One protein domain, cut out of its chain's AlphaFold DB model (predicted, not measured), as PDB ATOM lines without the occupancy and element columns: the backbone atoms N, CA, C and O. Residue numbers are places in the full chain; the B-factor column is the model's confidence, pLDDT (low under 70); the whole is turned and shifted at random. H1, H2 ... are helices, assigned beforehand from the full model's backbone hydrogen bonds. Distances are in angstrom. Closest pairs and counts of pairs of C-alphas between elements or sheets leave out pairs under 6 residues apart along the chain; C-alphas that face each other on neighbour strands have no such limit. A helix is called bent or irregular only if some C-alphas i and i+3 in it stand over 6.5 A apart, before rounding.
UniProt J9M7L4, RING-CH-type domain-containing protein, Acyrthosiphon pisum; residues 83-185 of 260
ATOM      1  N   LEU A  83     179.685 135.036 131.481       83.12
ATOM      2  CA  LEU A  83     179.349 135.375 132.870       83.12
ATOM      3  C   LEU A  83     179.340 136.890 133.111       83.12
ATOM      4  O   LEU A  83     178.471 137.403 133.816       83.12
ATOM      5  N   GLY A  84     180.279 137.613 132.494       84.25
ATOM      6  CA  GLY A  84     180.312 139.072 132.542       84.25
ATOM      7  C   GLY A  84     179.060 139.699 131.927       84.25
ATOM      8  O   GLY A  84     178.557 140.676 132.464       84.25
ATOM      9  N   SER A  85     178.525 139.112 130.855       85.56
ATOM     10  CA  SER A  85     177.325 139.577 130.159       85.56
ATOM     11  C   SER A  85     176.073 139.304 130.968       85.56
ATOM     12  O   SER A  85     175.191 140.151 131.013       85.56
ATOM     13  N   ILE A  86     175.984 138.139 131.616       85.50
ATOM     14  CA  ILE A  86     174.887 137.831 132.540       85.50
ATOM     15  C   ILE A  86     174.894 138.850 133.680       85.50
ATOM     16  O   ILE A  86     173.890 139.515 133.911       85.50
ATOM     17  N   LYS A  87     176.044 139.057 134.336       86.44
ATOM     18  CA  LYS A  87     176.167 140.063 135.395       86.44
ATOM     19  C   LYS A  87     175.814 141.461 134.876       86.44
ATOM     20  O   LYS A  87     175.006 142.147 135.486       86.44
ATOM     21  N   ALA A  88     176.368 141.875 133.740       86.06
ATOM     22  CA  ALA A  88     176.070 143.175 133.154       86.06
ATOM     23  C   ALA A  88     174.575 143.343 132.863       86.06
ATOM     24  O   ALA A  88     174.041 144.389 133.195       86.06
ATOM     25  N   TRP A  89     173.903 142.318 132.334       86.44
ATOM     26  CA  TRP A  89     172.463 142.325 132.067       86.44
ATOM     27  C   TRP A  89     171.622 142.394 133.349       86.44
ATOM     28  O   TRP A  89     170.607 143.080 133.380       86.44
ATOM     29  N   PHE A  90     172.057 141.748 134.435       84.62
ATOM     30  CA  PHE A  90     171.381 141.839 135.735       84.62
ATOM     31  C   PHE A  90     171.532 143.211 136.406       84.62
ATOM     32  O   PHE A  90     170.625 143.655 137.106       84.62
ATOM     33  N   PHE A  91     172.673 143.876 136.222       83.12
ATOM     34  CA  PHE A  91     172.980 145.150 136.881       83.12
ATOM     35  C   PHE A  91     172.786 146.378 135.980       83.12
ATOM     36  O   PHE A  91     172.846 147.506 136.473       83.12
ATOM     37  N   SER A  92     172.552 146.206 134.676       79.50
ATOM     38  CA  SER A  92     172.309 147.329 133.778       79.50
ATOM     39  C   SER A  92     170.969 147.982 134.088       79.50
ATOM     40  O   SER A  92     169.926 147.339 134.131       79.50
ATOM     41  N   SER A  93     170.984 149.305 134.268       72.19
ATOM     42  CA  SER A  93     169.751 150.061 134.515       72.19
ATOM     43  C   SER A  93     168.791 150.048 133.318       72.19
ATOM     44  O   SER A  93     167.611 150.323 133.507       72.19
ATOM     45  N   GLU A  94     169.290 149.737 132.120       73.44
ATOM     46  CA  GLU A  94     168.529 149.673 130.865       73.44
ATOM     47  C   GLU A  94     167.628 148.425 130.771       73.44
ATOM     48  O   GLU A  94     166.620 148.448 130.079       73.44
ATOM     49  N   THR A  95     167.934 147.360 131.519       80.62
ATOM     50  CA  THR A  95     167.242 146.051 131.464       80.62
ATOM     51  C   THR A  95     166.423 145.753 132.727       80.62
ATOM     52  O   THR A  95     165.980 144.625 132.938       80.62
ATOM     53  N   LYS A  96     166.193 146.753 133.591       81.94
ATOM     54  CA  LYS A  96     165.509 146.583 134.891       81.94
ATOM     55  C   LYS A  96     164.119 145.958 134.777       81.94
ATOM     56  O   LYS A  96     163.757 145.146 135.626       81.94
ATOM     57  N   ASP A  97     163.352 146.325 133.753       82.75
ATOM     58  CA  ASP A  97     162.018 145.759 133.540       82.75
ATOM     59  C   ASP A  97     162.091 144.271 133.162       82.75
ATOM     60  O   ASP A  97     161.316 143.471 133.684       82.75
ATOM     61  N   GLU A  98     163.081 143.870 132.357       84.50
ATOM     62  CA  GLU A  98     163.306 142.468 131.978       84.50
ATOM     63  C   GLU A  98     163.752 141.618 133.174       84.50
ATOM     64  O   GLU A  98     163.259 140.510 133.390       84.50
ATOM     65  N   VAL A  99     164.652 142.160 133.998       87.25
ATOM     66  CA  VAL A  99     165.120 141.500 135.221       87.25
ATOM     67  C   VAL A  99     163.969 141.346 136.218       87.25
ATOM     68  O   VAL A  99     163.831 140.295 136.843       87.25
ATOM     69  N   ARG A 100     163.098 142.354 136.343       87.56
ATOM     70  CA  ARG A 100     161.906 142.278 137.196       87.56
ATOM     71  C   ARG A 100     160.952 141.168 136.741       87.56
ATOM     72  O   ARG A 100     160.476 140.414 137.585       87.56
ATOM     73  N   GLU A 101     160.704 141.031 135.436       88.75
ATOM     74  CA  GLU A 101     159.917 139.916 134.878       88.75
ATOM     75  C   GLU A 101     160.529 138.549 135.227       88.75
ATOM     76  O   GLU A 101     159.806 137.636 135.625       88.75
ATOM     77  N   PHE A 102     161.857 138.418 135.142       89.44
ATOM     78  CA  PHE A 102     162.569 137.197 135.529       89.44
ATOM     79  C   PHE A 102     162.402 136.869 137.021       89.44
ATOM     80  O   PHE A 102     162.161 135.715 137.376       89.44
ATOM     81  N   PHE A 103     162.476 137.872 137.902       90.00
ATOM     82  CA  PHE A 103     162.251 137.675 139.338       90.00
ATOM     83  C   PHE A 103     160.822 137.218 139.648       90.00
ATOM     84  O   PHE A 103     160.652 136.287 140.433       90.00
ATOM     85  N   TYR A 104     159.807 137.822 139.021       89.88
ATOM     86  CA  TYR A 104     158.419 137.387 139.206       89.88
ATOM     87  C   TYR A 104     158.209 135.944 138.751       89.88
ATOM     88  O   TYR A 104     157.616 135.162 139.492       89.88
ATOM     89  N   ASP A 105     158.746 135.568 137.589       91.25
ATOM     90  CA  ASP A 105     158.700 134.180 137.127       91.25
ATOM     91  C   ASP A 105     159.408 133.238 138.108       91.25
ATOM     92  O   ASP A 105     158.865 132.193 138.454       91.25
ATOM     93  N   GLY A 106     160.579 133.624 138.624       91.31
ATOM     94  CA  GLY A 106     161.310 132.859 139.635       91.31
ATOM     95  C   GLY A 106     160.515 132.654 140.928       91.31
ATOM     96  O   GLY A 106     160.467 131.539 141.447       91.31
ATOM     97  N   CYS A 107     159.840 133.692 141.429       93.56
ATOM     98  CA  CYS A 107     158.959 133.585 142.594       93.56
ATOM     99  C   CYS A 107     157.758 132.671 142.324       93.56
ATOM    100  O   CYS A 107     157.424 131.841 143.167       93.56
ATOM    101  N   VAL A 108     157.131 132.782 141.148       92.19
ATOM    102  CA  VAL A 108     156.030 131.895 140.747       92.19
ATOM    103  C   VAL A 108     156.501 130.444 140.696       92.19
ATOM    104  O   VAL A 108     155.803 129.575 141.206       92.19
ATOM    105  N   LEU A 109     157.694 130.164 140.165       92.38
ATOM    106  CA  LEU A 109     158.271 128.816 140.163       92.38
ATOM    107  C   LEU A 109     158.542 128.299 141.578       92.38
ATOM    108  O   LEU A 109     158.177 127.169 141.892       92.38
ATOM    109  N   LEU A 110     159.145 129.127 142.433       94.12
ATOM    110  CA  LEU A 110     159.469 128.774 143.815       94.12
ATOM    111  C   LEU A 110     158.219 128.444 144.638       94.12
ATOM    112  O   LEU A 110     158.276 127.593 145.521       94.12
ATOM    113  N   ILE A 111     157.097 129.096 144.335       94.00
ATOM    114  CA  ILE A 111     155.815 128.850 144.991       94.00
ATOM    115  C   ILE A 111     155.098 127.657 144.348       94.00
ATOM    116  O   ILE A 111     154.700 126.744 145.055       94.00
ATOM    117  N   MET A 112     154.949 127.612 143.024       90.69
ATOM    118  CA  MET A 112     154.141 126.591 142.343       90.69
ATOM    119  C   MET A 112     154.772 125.196 142.363       90.69
ATOM    120  O   MET A 112     154.048 124.210 142.477       90.69
ATOM    121  N   LEU A 113     156.102 125.089 142.295       92.25
ATOM    122  CA  LEU A 113     156.801 123.802 142.286       92.25
ATOM    123  C   LEU A 113     156.513 122.940 143.535       92.25
ATOM    124  O   LEU A 113     156.155 121.773 143.360       92.25
ATOM    125  N   PRO A 114     156.607 123.451 144.781       94.44
ATOM    126  CA  PRO A 114     156.244 122.663 145.956       94.44
ATOM    127  C   PRO A 114     154.746 122.350 146.013       94.44
ATOM    128  O   PRO A 114     154.397 121.261 146.455       94.44
ATOM    129  N   PHE A 115     153.855 123.230 145.537       92.25
ATOM    130  CA  PHE A 115     152.418 122.917 145.479       92.25
ATOM    131  C   PHE A 115     152.123 121.750 144.538       92.25
ATOM    132  O   PHE A 115     151.382 120.843 144.913       92.25
ATOM    133  N   ILE A 116     152.736 121.743 143.352       91.88
ATOM    134  CA  ILE A 116     152.624 120.641 142.392       91.88
ATOM    135  C   ILE A 116     153.180 119.353 143.012       91.88
ATOM    136  O   ILE A 116     152.495 118.336 143.024       91.88
ATOM    137  N   ALA A 117     154.364 119.406 143.631       92.94
ATOM    138  CA  ALA A 117     154.970 118.241 144.274       92.94
ATOM    139  C   ALA A 117     154.118 117.673 145.426       92.94
ATOM    140  O   ALA A 117     153.954 116.457 145.531       92.94
ATOM    141  N   ILE A 118     153.545 118.535 146.275       94.06
ATOM    142  CA  ILE A 118     152.660 118.132 147.379       94.06
ATOM    143  C   ILE A 118     151.370 117.512 146.836       94.06
ATOM    144  O   ILE A 118     150.939 116.479 147.345       94.06
ATOM    145  N   PHE A 119     150.766 118.109 145.806       90.56
ATOM    146  CA  PHE A 119     149.559 117.573 145.177       90.56
ATOM    147  C   PHE A 119     149.811 116.187 144.568       90.56
ATOM    148  O   PHE A 119     149.046 115.254 144.822       90.56
ATOM    149  N   SER A 120     150.925 116.022 143.852       91.12
ATOM    150  CA  SER A 120     151.335 114.740 143.274       91.12
ATOM    151  C   SER A 120     151.618 113.685 144.351       91.12
ATOM    152  O   SER A 120     151.160 112.547 144.235       91.12
ATOM    153  N   TYR A 121     152.298 114.057 145.443       93.19
ATOM    154  CA  TYR A 121     152.543 113.164 146.581       93.19
ATOM    155  C   TYR A 121     151.247 112.740 147.285       93.19
ATOM    156  O   TYR A 121     151.055 111.557 147.568       93.19
ATOM    157  N   ALA A 122     150.331 113.679 147.533       91.94
ATOM    158  CA  ALA A 122     149.046 113.391 148.165       91.94
ATOM    159  C   ALA A 122     148.187 112.447 147.307       91.94
ATOM    160  O   ALA A 122     147.592 111.511 147.840       91.94
ATOM    161  N   GLY A 123     148.165 112.639 145.982       87.19
ATOM    162  CA  GLY A 123     147.481 111.737 145.050       87.19
ATOM    163  C   GLY A 123     148.049 110.312 145.070       87.19
ATOM    164  O   GLY A 123     147.292 109.338 145.094       87.19
ATOM    165  N   PHE A 124     149.378 110.182 145.129       87.38
ATOM    166  CA  PHE A 124     150.049 108.886 145.261       87.38
ATOM    167  C   PHE A 124     149.722 108.204 146.598       87.38
ATOM    168  O   PHE A 124     149.258 107.065 146.612       87.38
ATOM    169  N   SER A 125     149.879 108.927 147.709       88.19
ATOM    170  CA  SER A 125     149.619 108.421 149.063       88.19
ATOM    171  C   SER A 125     148.163 107.987 149.256       88.19
ATOM    172  O   SER A 125     147.901 106.939 149.846       88.19
ATOM    173  N   LEU A 126     147.200 108.735 148.706       86.06
ATOM    174  CA  LEU A 126     145.787 108.359 148.742       86.06
ATOM    175  C   LEU A 126     145.534 107.042 147.996       86.06
ATOM    176  O   LEU A 126     144.806 106.180 148.487       86.06
ATOM    177  N   THR A 127     146.156 106.873 146.829       82.00
ATOM    178  CA  THR A 127     146.033 105.645 146.033       82.00
ATOM    179  C   THR A 127     146.603 104.444 146.794       82.00
ATOM    180  O   THR A 127     145.967 103.392 146.842       82.00
ATOM    181  N   GLU A 128     147.751 104.620 147.451       83.62
ATOM    182  CA  GLU A 128     148.421 103.593 148.255       83.62
ATOM    183  C   GLU A 128     147.634 103.208 149.517       83.62
ATOM    184  O   GLU A 128     147.460 102.024 149.805       83.62
ATOM    185  N   HIS A 129     147.114 104.184 150.267       83.69
ATOM    186  CA  HIS A 129     146.309 103.907 151.457       83.69
ATOM    187  C   HIS A 129     145.041 103.131 151.119       83.69
ATOM    188  O   HIS A 129     144.698 102.192 151.832       83.69
ATOM    189  N   ILE A 130     144.367 103.488 150.023       77.06
ATOM    190  CA  ILE A 130     143.174 102.769 149.569       77.06
ATOM    191  C   ILE A 130     143.532 101.341 149.131       77.06
ATOM    192  O   ILE A 130     142.777 100.418 149.425       77.06
ATOM    193  N   PHE A 131     144.688 101.139 148.488       76.06
ATOM    194  CA  PHE A 131     145.166  99.809 148.095       76.06
ATOM    195  C   PHE A 131     145.447  98.899 149.301       76.06
ATOM    196  O   PHE A 131     145.113  97.718 149.276       76.06
ATOM    197  N   ASN A 132     146.029  99.449 150.369       77.06
ATOM    198  CA  ASN A 132     146.381  98.690 151.570       77.06
ATOM    199  C   ASN A 132     145.213  98.512 152.563       77.06
ATOM    200  O   ASN A 132     145.312  97.672 153.457       77.06
ATOM    201  N   ALA A 133     144.134  99.297 152.447       74.56
ATOM    202  CA  ALA A 133     143.053  99.337 153.434       74.56
ATOM    203  C   ALA A 133     141.994  98.228 153.305       74.56
ATOM    204  O   ALA A 133     141.284  98.013 154.285       74.56
ATOM    205  N   ASP A 134     141.856  97.512 152.177       62.81
ATOM    206  CA  ASP A 134     140.839  96.449 152.103       62.81
ATOM    207  C   ASP A 134     141.101  95.336 151.070       62.81
ATOM    208  O   ASP A 134     141.388  95.574 149.899       62.81
ATOM    209  N   GLY A 135     140.957  94.085 151.523       67.00
ATOM    210  CA  GLY A 135     141.268  92.846 150.800       67.00
ATOM    211  C   GLY A 135     140.059  92.085 150.236       67.00
ATOM    212  O   GLY A 135     140.127  90.863 150.097       67.00
ATOM    213  N   GLN A 136     138.937  92.739 149.917       57.50
ATOM    214  CA  GLN A 136     137.780  92.081 149.285       57.50
ATOM    215  C   GLN A 136     137.242  92.887 148.091       57.50
ATOM    216  O   GLN A 136     136.643  93.953 148.207       57.50
ATOM    217  N   ILE A 137     137.470  92.324 146.906       63.88
ATOM    218  CA  ILE A 137     137.288  92.923 145.586       63.88
ATOM    219  C   ILE A 137     135.822  92.816 145.135       63.88
ATOM    220  O   ILE A 137     135.363  91.734 144.771       63.88
ATOM    221  N   LYS A 138     135.097  93.943 145.072       56.34
ATOM    222  CA  LYS A 138     133.873  94.082 144.243       56.34
ATOM    223  C   LYS A 138     133.811  95.359 143.383       56.34
ATOM    224  O   LYS A 138     132.837  95.548 142.663       56.34
ATOM    225  N   TYR A 139     134.873  96.175 143.362       65.12
ATOM    226  CA  TYR A 139     134.958  97.421 142.573       65.12
ATOM    227  C   TYR A 139     136.259  97.562 141.748       65.12
ATOM    228  O   TYR A 139     136.689  98.677 141.463       65.12
ATOM    229  N   ASP A 140     136.881  96.450 141.332       73.69
ATOM    230  CA  ASP A 140     138.209  96.421 140.676       73.69
ATOM    231  C   ASP A 140     138.306  97.322 139.430       73.69
ATOM    232  O   ASP A 140     139.204  98.151 139.320       73.69
ATOM    233  N   LEU A 141     137.349  97.212 138.500       81.75
ATOM    234  CA  LEU A 141     137.400  97.960 137.239       81.75
ATOM    235  C   LEU A 141     137.176  99.464 137.443       81.75
ATOM    236  O   LEU A 141     137.919 100.273 136.892       81.75
ATOM    237  N   ALA A 142     136.171  99.836 138.241       82.00
ATOM    238  CA  ALA A 142     135.862 101.237 138.515       82.00
ATOM    239  C   ALA A 142     137.031 101.930 139.232       82.00
ATOM    240  O   ALA A 142     137.425 103.025 138.843       82.00
ATOM    241  N   TYR A 143     137.641 101.258 140.211       79.12
ATOM    242  CA  TYR A 143     138.808 101.770 140.925       79.12
ATOM    243  C   TYR A 143     140.028 101.932 140.010       79.12
ATOM    244  O   TYR A 143     140.643 102.996 140.002       79.12
ATOM    245  N   ARG A 144     140.344 100.931 139.174       81.94
ATOM    246  CA  ARG A 144     141.448 101.035 138.204       81.94
ATOM    247  C   ARG A 144     141.266 102.235 137.281       81.94
ATOM    248  O   ARG A 144     142.208 102.997 137.087       81.94
ATOM    249  N   VAL A 145     140.061 102.430 136.745       86.75
ATOM    250  CA  VAL A 145     139.753 103.569 135.867       86.75
ATOM    251  C   VAL A 145     139.939 104.902 136.599       86.75
ATOM    252  O   VAL A 145     140.560 105.807 136.042       86.75
ATOM    253  N   VAL A 146     139.479 105.016 137.851       85.38
ATOM    254  CA  VAL A 146     139.662 106.228 138.669       85.38
ATOM    255  C   VAL A 146     141.147 106.511 138.908       85.38
ATOM    256  O   VAL A 146     141.596 107.617 138.609       85.38
ATOM    257  N   SER A 147     141.932 105.524 139.341       85.06
ATOM    258  CA  SER A 147     143.368 105.702 139.590       85.06
ATOM    259  C   SER A 147     144.140 106.076 138.320       85.06
ATOM    260  O   SER A 147     144.927 107.022 138.339       85.06
ATOM    261  N   PHE A 148     143.872 105.421 137.181       89.00
ATOM    262  CA  PHE A 148     144.491 105.795 135.903       89.00
ATOM    263  C   PHE A 148     144.116 107.216 135.473       89.00
ATOM    264  O   PHE A 148     144.982 107.963 135.019       89.00
ATOM    265  N   SER A 149     142.851 107.615 135.645       91.00
ATOM    266  CA  SER A 149     142.403 108.970 135.309       91.00
ATOM    267  C   SER A 149     143.054 110.045 136.189       91.00
ATOM    268  O   SER A 149     143.414 111.113 135.688       91.00
ATOM    269  N   ALA A 150     143.280 109.749 137.474       88.19
ATOM    270  CA  ALA A 150     143.965 110.642 138.402       88.19
ATOM    271  C   ALA A 150     145.452 110.784 138.045       88.19
ATOM    272  O   ALA A 150     145.932 111.905 137.887       88.19
ATOM    273  N   CYS A 151     146.164 109.671 137.822       89.31
ATOM    274  CA  CYS A 151     147.565 109.696 137.393       89.31
ATOM    275  C   CYS A 151     147.744 110.430 136.059       89.31
ATOM    276  O   CYS A 151     148.657 111.238 135.922       89.31
ATOM    277  N   TRP A 152     146.858 110.189 135.089       93.00
ATOM    278  CA  TRP A 152     146.897 110.878 133.801       93.00
ATOM    279  C   TRP A 152     146.710 112.390 133.960       93.00
ATOM    280  O   TRP A 152     147.458 113.169 133.379       93.00
ATOM    281  N   SER A 153     145.756 112.808 134.793       91.69
ATOM    282  CA  SER A 153     145.498 114.227 135.057       91.69
ATOM    283  C   SER A 153     146.699 114.920 135.710       91.69
ATOM    284  O   SER A 153     147.046 116.032 135.315       91.69
ATOM    285  N   ILE A 154     147.365 114.247 136.657       90.62
ATOM    286  CA  ILE A 154     148.592 114.739 137.304       90.62
ATOM    287  C   ILE A 154     149.714 114.898 136.269       90.62
ATOM    288  O   ILE A 154     150.271 115.983 136.136       90.62
ATOM    289  N   LEU A 155     149.974 113.866 135.459       90.69
ATOM    290  CA  LEU A 155     151.009 113.915 134.420       90.69
ATOM    291  C   LEU A 155     150.740 115.002 133.371       90.69
ATOM    292  O   LEU A 155     151.672 115.661 132.909       90.69
ATOM    293  N   CYS A 156     149.477 115.216 132.995       94.38
ATOM    294  CA  CYS A 156     149.107 116.316 132.110       94.38
ATOM    295  C   CYS A 156     149.399 117.680 132.748       94.38
ATOM    296  O   CYS A 156     149.962 118.543 132.077       94.38
ATOM    297  N   ALA A 157     149.051 117.883 134.022       91.12
ATOM    298  CA  ALA A 157     149.338 119.129 134.732       91.12
ATOM    299  C   ALA A 157     150.851 119.399 134.826       91.12
ATOM    300  O   ALA A 157     151.293 120.506 134.510       91.12
ATOM    301  N   ASP A 158     151.644 118.375 135.156       91.00
ATOM    302  CA  ASP A 158     153.108 118.447 135.190       91.00
ATOM    303  C   ASP A 158     153.688 118.793 133.814       91.00
ATOM    304  O   ASP A 158     154.565 119.650 133.696       91.00
ATOM    305  N   PHE A 159     153.168 118.179 132.747       94.56
ATOM    306  CA  PHE A 159     153.576 118.481 131.377       94.56
ATOM    307  C   PHE A 159     153.285 119.938 130.997       94.56
ATOM    308  O   PHE A 159     154.171 120.620 130.483       94.56
ATOM    309  N   PHE A 160     152.075 120.439 131.269       94.81
ATOM    310  CA  PHE A 160     151.716 121.828 130.971       94.81
ATOM    311  C   PHE A 160     152.558 122.822 131.770       94.81
ATOM    312  O   PHE A 160     152.989 123.835 131.215       94.81
ATOM    313  N   PHE A 161     152.841 122.523 133.040       91.94
ATOM    314  CA  PHE A 161     153.740 123.334 133.851       91.94
ATOM    315  C   PHE A 161     155.155 123.334 133.263       91.94
ATOM    316  O   PHE A 161     155.681 124.402 132.968       91.94
ATOM    317  N   CYS A 162     155.743 122.167 132.996       92.56
ATOM    318  CA  CYS A 162     157.070 122.045 132.383       92.56
ATOM    319  C   CYS A 162     157.166 122.748 131.022       92.56
ATOM    320  O   CYS A 162     158.175 123.389 130.717       92.56
ATOM    321  N   PHE A 163     156.121 122.657 130.201       95.38
ATOM    322  CA  PHE A 163     156.048 123.366 128.929       95.38
ATOM    323  C   PHE A 163     156.043 124.883 129.143       95.38
ATOM    324  O   PHE A 163     156.858 125.593 128.552       95.38
ATOM    325  N   TRP A 164     155.186 125.379 130.040       94.50
ATOM    326  CA  TRP A 164     155.130 126.792 130.406       94.50
ATOM    327  C   TRP A 164     156.484 127.308 130.907       94.50
ATOM    328  O   TRP A 164     156.982 128.314 130.398       94.50
ATOM    329  N   THR A 165     157.117 126.612 131.859       91.81
ATOM    330  CA  THR A 165     158.421 127.016 132.407       91.81
ATOM    331  C   THR A 165     159.499 127.035 131.328       91.81
ATOM    332  O   THR A 165     160.271 127.990 131.257       91.81
ATOM    333  N   SER A 166     159.502 126.049 130.426       91.31
ATOM    334  CA  SER A 166     160.431 125.985 129.296       91.31
ATOM    335  C   SER A 166     160.253 127.169 128.346       91.31
ATOM    336  O   SER A 166     161.235 127.828 128.001       91.31
ATOM    337  N   CYS A 167     159.014 127.499 127.971       94.69
ATOM    338  CA  CYS A 167     158.726 128.669 127.143       94.69
ATOM    339  C   CYS A 167     159.169 129.975 127.819       94.69
ATOM    340  O   CYS A 167     159.781 130.825 127.172       94.69
ATOM    341  N   ARG A 168     158.911 130.134 129.124       90.75
ATOM    342  CA  ARG A 168     159.345 131.319 129.886       90.75
ATOM    343  C   ARG A 168     160.867 131.434 129.944       90.75
ATOM    344  O   ARG A 168     161.401 132.514 129.709       90.75
ATOM    345  N   VAL A 169     161.574 130.333 130.190       90.06
ATOM    346  CA  VAL A 169     163.044 130.307 130.189       90.06
ATOM    347  C   VAL A 169     163.594 130.670 128.807       90.06
ATOM    348  O   VAL A 169     164.475 131.522 128.709       90.06
ATOM    349  N   GLN A 170     163.049 130.095 127.730       90.94
ATOM    350  CA  GLN A 170     163.464 130.417 126.360       90.94
ATOM    351  C   GLN A 170     163.272 131.898 126.023       90.94
ATOM    352  O   GLN A 170     164.161 132.513 125.436       90.94
ATOM    353  N   HIS A 171     162.149 132.487 126.437       90.75
ATOM    354  CA  HIS A 171     161.879 133.914 126.254       90.75
ATOM    355  C   HIS A 171     162.960 134.797 126.892       90.75
ATOM    356  O   HIS A 171     163.504 135.685 126.232       90.75
ATOM    357  N   HIS A 172     163.343 134.514 128.141       88.81
ATOM    358  CA  HIS A 172     164.412 135.251 128.829       88.81
ATOM    359  C   HIS A 172     165.789 135.028 128.195       88.81
ATOM    360  O   HIS A 172     166.560 135.978 128.058       88.81
ATOM    361  N   ILE A 173     166.084 133.805 127.737       88.25
ATOM    362  CA  ILE A 173     167.334 133.497 127.022       88.25
ATOM    363  C   ILE A 173     167.437 134.318 125.733       88.25
ATOM    364  O   ILE A 173     168.505 134.852 125.437       88.25
ATOM    365  N   ILE A 174     166.344 134.456 124.976       88.94
ATOM    366  CA  ILE A 174     166.325 135.239 123.733       88.94
ATOM    367  C   ILE A 174     166.557 136.726 124.023       88.94
ATOM    368  O   ILE A 174     167.374 137.353 123.346       88.94
ATOM    369  N   LYS A 175     165.892 137.289 125.042       88.31
ATOM    370  CA  LYS A 175     166.110 138.683 125.465       88.31
ATOM    371  C   LYS A 175     167.573 138.928 125.847       88.31
ATOM    372  O   LYS A 175     168.213 139.828 125.302       88.31
ATOM    373  N   TRP A 176     168.134 138.066 126.695       88.56
ATOM    374  CA  TRP A 176     169.540 138.143 127.088       88.56
ATOM    375  C   TRP A 176     170.494 137.998 125.893       88.56
ATOM    376  O   TRP A 176     171.461 138.752 125.779       88.56
ATOM    377  N   TYR A 177     170.220 137.073 124.970       87.56
ATOM    378  CA  TYR A 177     171.042 136.874 123.775       87.56
ATOM    379  C   TYR A 177     171.039 138.109 122.867       87.56
ATOM    380  O   TYR A 177     172.090 138.511 122.363       87.56
ATOM    381  N   ASN A 178     169.881 138.749 122.693       86.81
ATOM    382  CA  ASN A 178     169.772 139.993 121.936       86.81
ATOM    383  C   ASN A 178     170.567 141.122 122.602       86.81
ATOM    384  O   ASN A 178     171.313 141.821 121.918       86.81
ATOM    385  N   PHE A 179     170.491 141.256 123.930       86.88
ATOM    386  CA  PHE A 179     171.329 142.195 124.676       86.88
ATOM    387  C   PHE A 179     172.825 141.908 124.483       86.88
ATOM    388  O   PHE A 179     173.588 142.809 124.139       86.88
ATOM    389  N   TYR A 180     173.244 140.649 124.642       84.50
ATOM    390  CA  TYR A 180     174.635 140.229 124.457       84.50
ATOM    391  C   TYR A 180     175.150 140.568 123.054       84.50
ATOM    392  O   TYR A 180     176.240 141.120 122.902       84.50
ATOM    393  N   LYS A 181     174.344 140.286 122.025       81.81
ATOM    394  CA  LYS A 181     174.678 140.571 120.627       81.81
ATOM    395  C   LYS A 181     174.733 142.069 120.330       81.81
ATOM    396  O   LYS A 181     175.578 142.491 119.547       81.81
ATOM    397  N   ASN A 182     173.854 142.864 120.931       81.69
ATOM    398  CA  ASN A 182     173.830 144.312 120.719       81.69
ATOM    399  C   ASN A 182     174.994 145.016 121.433       81.69
ATOM    400  O   ASN A 182     175.438 146.073 120.992       81.69
ATOM    401  N   ASN A 183     175.538 144.420 122.495       81.94
ATOM    402  CA  ASN A 183     176.629 144.991 123.276       81.94
ATOM    403  C   ASN A 183     178.002 144.487 122.781       81.94
ATOM    404  O   ASN A 183     178.713 143.745 123.461       81.94
ATOM    405  N   GLN A 184     178.375 144.887 121.564       81.69
ATOM    406  CA  GLN A 184     179.668 144.573 120.937       81.69
ATOM    407  C   GLN A 184     180.588 145.795 120.884       81.69
ATOM    408  O   GLN A 184     180.137 146.927 121.010       81.69
ATOM    409  N   TRP A 185     181.894 145.565 120.745       78.88
ATOM    410  CA  TRP A 185     182.908 146.609 120.577       78.88
ATOM    411  C   TRP A 185     183.486 146.427 119.188       78.88
ATOM    412  O   TRP A 185     183.747 145.298 118.765       78.88
TER     413      TRP A 185
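What this domain is: This is residues 83 to 185 of the 260 residues of the protein "RING-CH-type domain-containing protein" of Acyrthosiphon pisum (UniProt J9M7L4). This is a long helical hairpin: two long helices, H2 and H3, run side by side in opposite ways, and a short helix, H1, is set crosswise at the end where H2 begins and H3 ends. At the other end residues 132 to 142 stick out free of the rest: the last two residues of H2, 132 and 133, the link of residues 134 to 139, and residues 140 to 142 of H3. The printed part has 103 residues, with three named helices in the order H1, H2, H3 and no named strand; its class is all helix. It is extended, a rod of 76 by 20 by 18 A, with a radius of gyration of the C-alphas of 22.0 A.

Where its parts are: H1 takes residues 83 to 91 and begins with C-alpha 83 at (179.349, 135.375, 132.870); it is 12.3 A long from first to last C-alpha. After one residue, Ser 92, H2 takes residues 93 to 133, from C-alpha 93 at (169.751, 150.061, 134.515), over 60.4 A. H2 is irregular, with C-alphas 94 and 97 lying 8.1 A apart, and it has a kink of 28 degrees near residue 100. H3, the longest helix, takes residues 140 to 182 over 62.9 A and ends with C-alpha 182 at (173.830, 144.312, 120.719).

How they stand to each other: H2 and H3 form a helical hairpin: they touch, with a shallow tilt of 14 degrees, and run opposite ways. Their closest C-alphas are those of Ser 120 and Ile 154, 6.6 A apart, and their centres are 11.2 A apart. H1 touches H3, which meets it with residues 176 to 180 alone; the closest C-alphas are those of Ser 85 and Tyr 180, 6.3 A apart. H1 and H3 are about perpendicular, at 88 degrees. H1 and H2 only just touch, and only at the corner by their link, with 3 pairs of C-alphas within 8 A. On the side of H2 residues 95 to 99 alone take part, and the closest C-alphas are those of Phe 90 and Val 99, 6.3 A apart. H1 and H2 are about perpendicular, at 79 degrees. In H1 and H3 every O i to N i+4 pair is within hydrogen-bond range; in H2 33 of 37 are.

The domain as a whole: The two C-alphas farthest apart are those of Gln 136 and Trp 185, at 76.4 A. Without the stretch that stands free, the body has 92 residues and spans 66 by 20 by 18 A. The printed part has no cut. The link from H1 to H2 is tight, and the link from H2 to H3, six residues, is short. The mean pLDDT of the printed part is 85.9, and residues 134 to 139 are under 70.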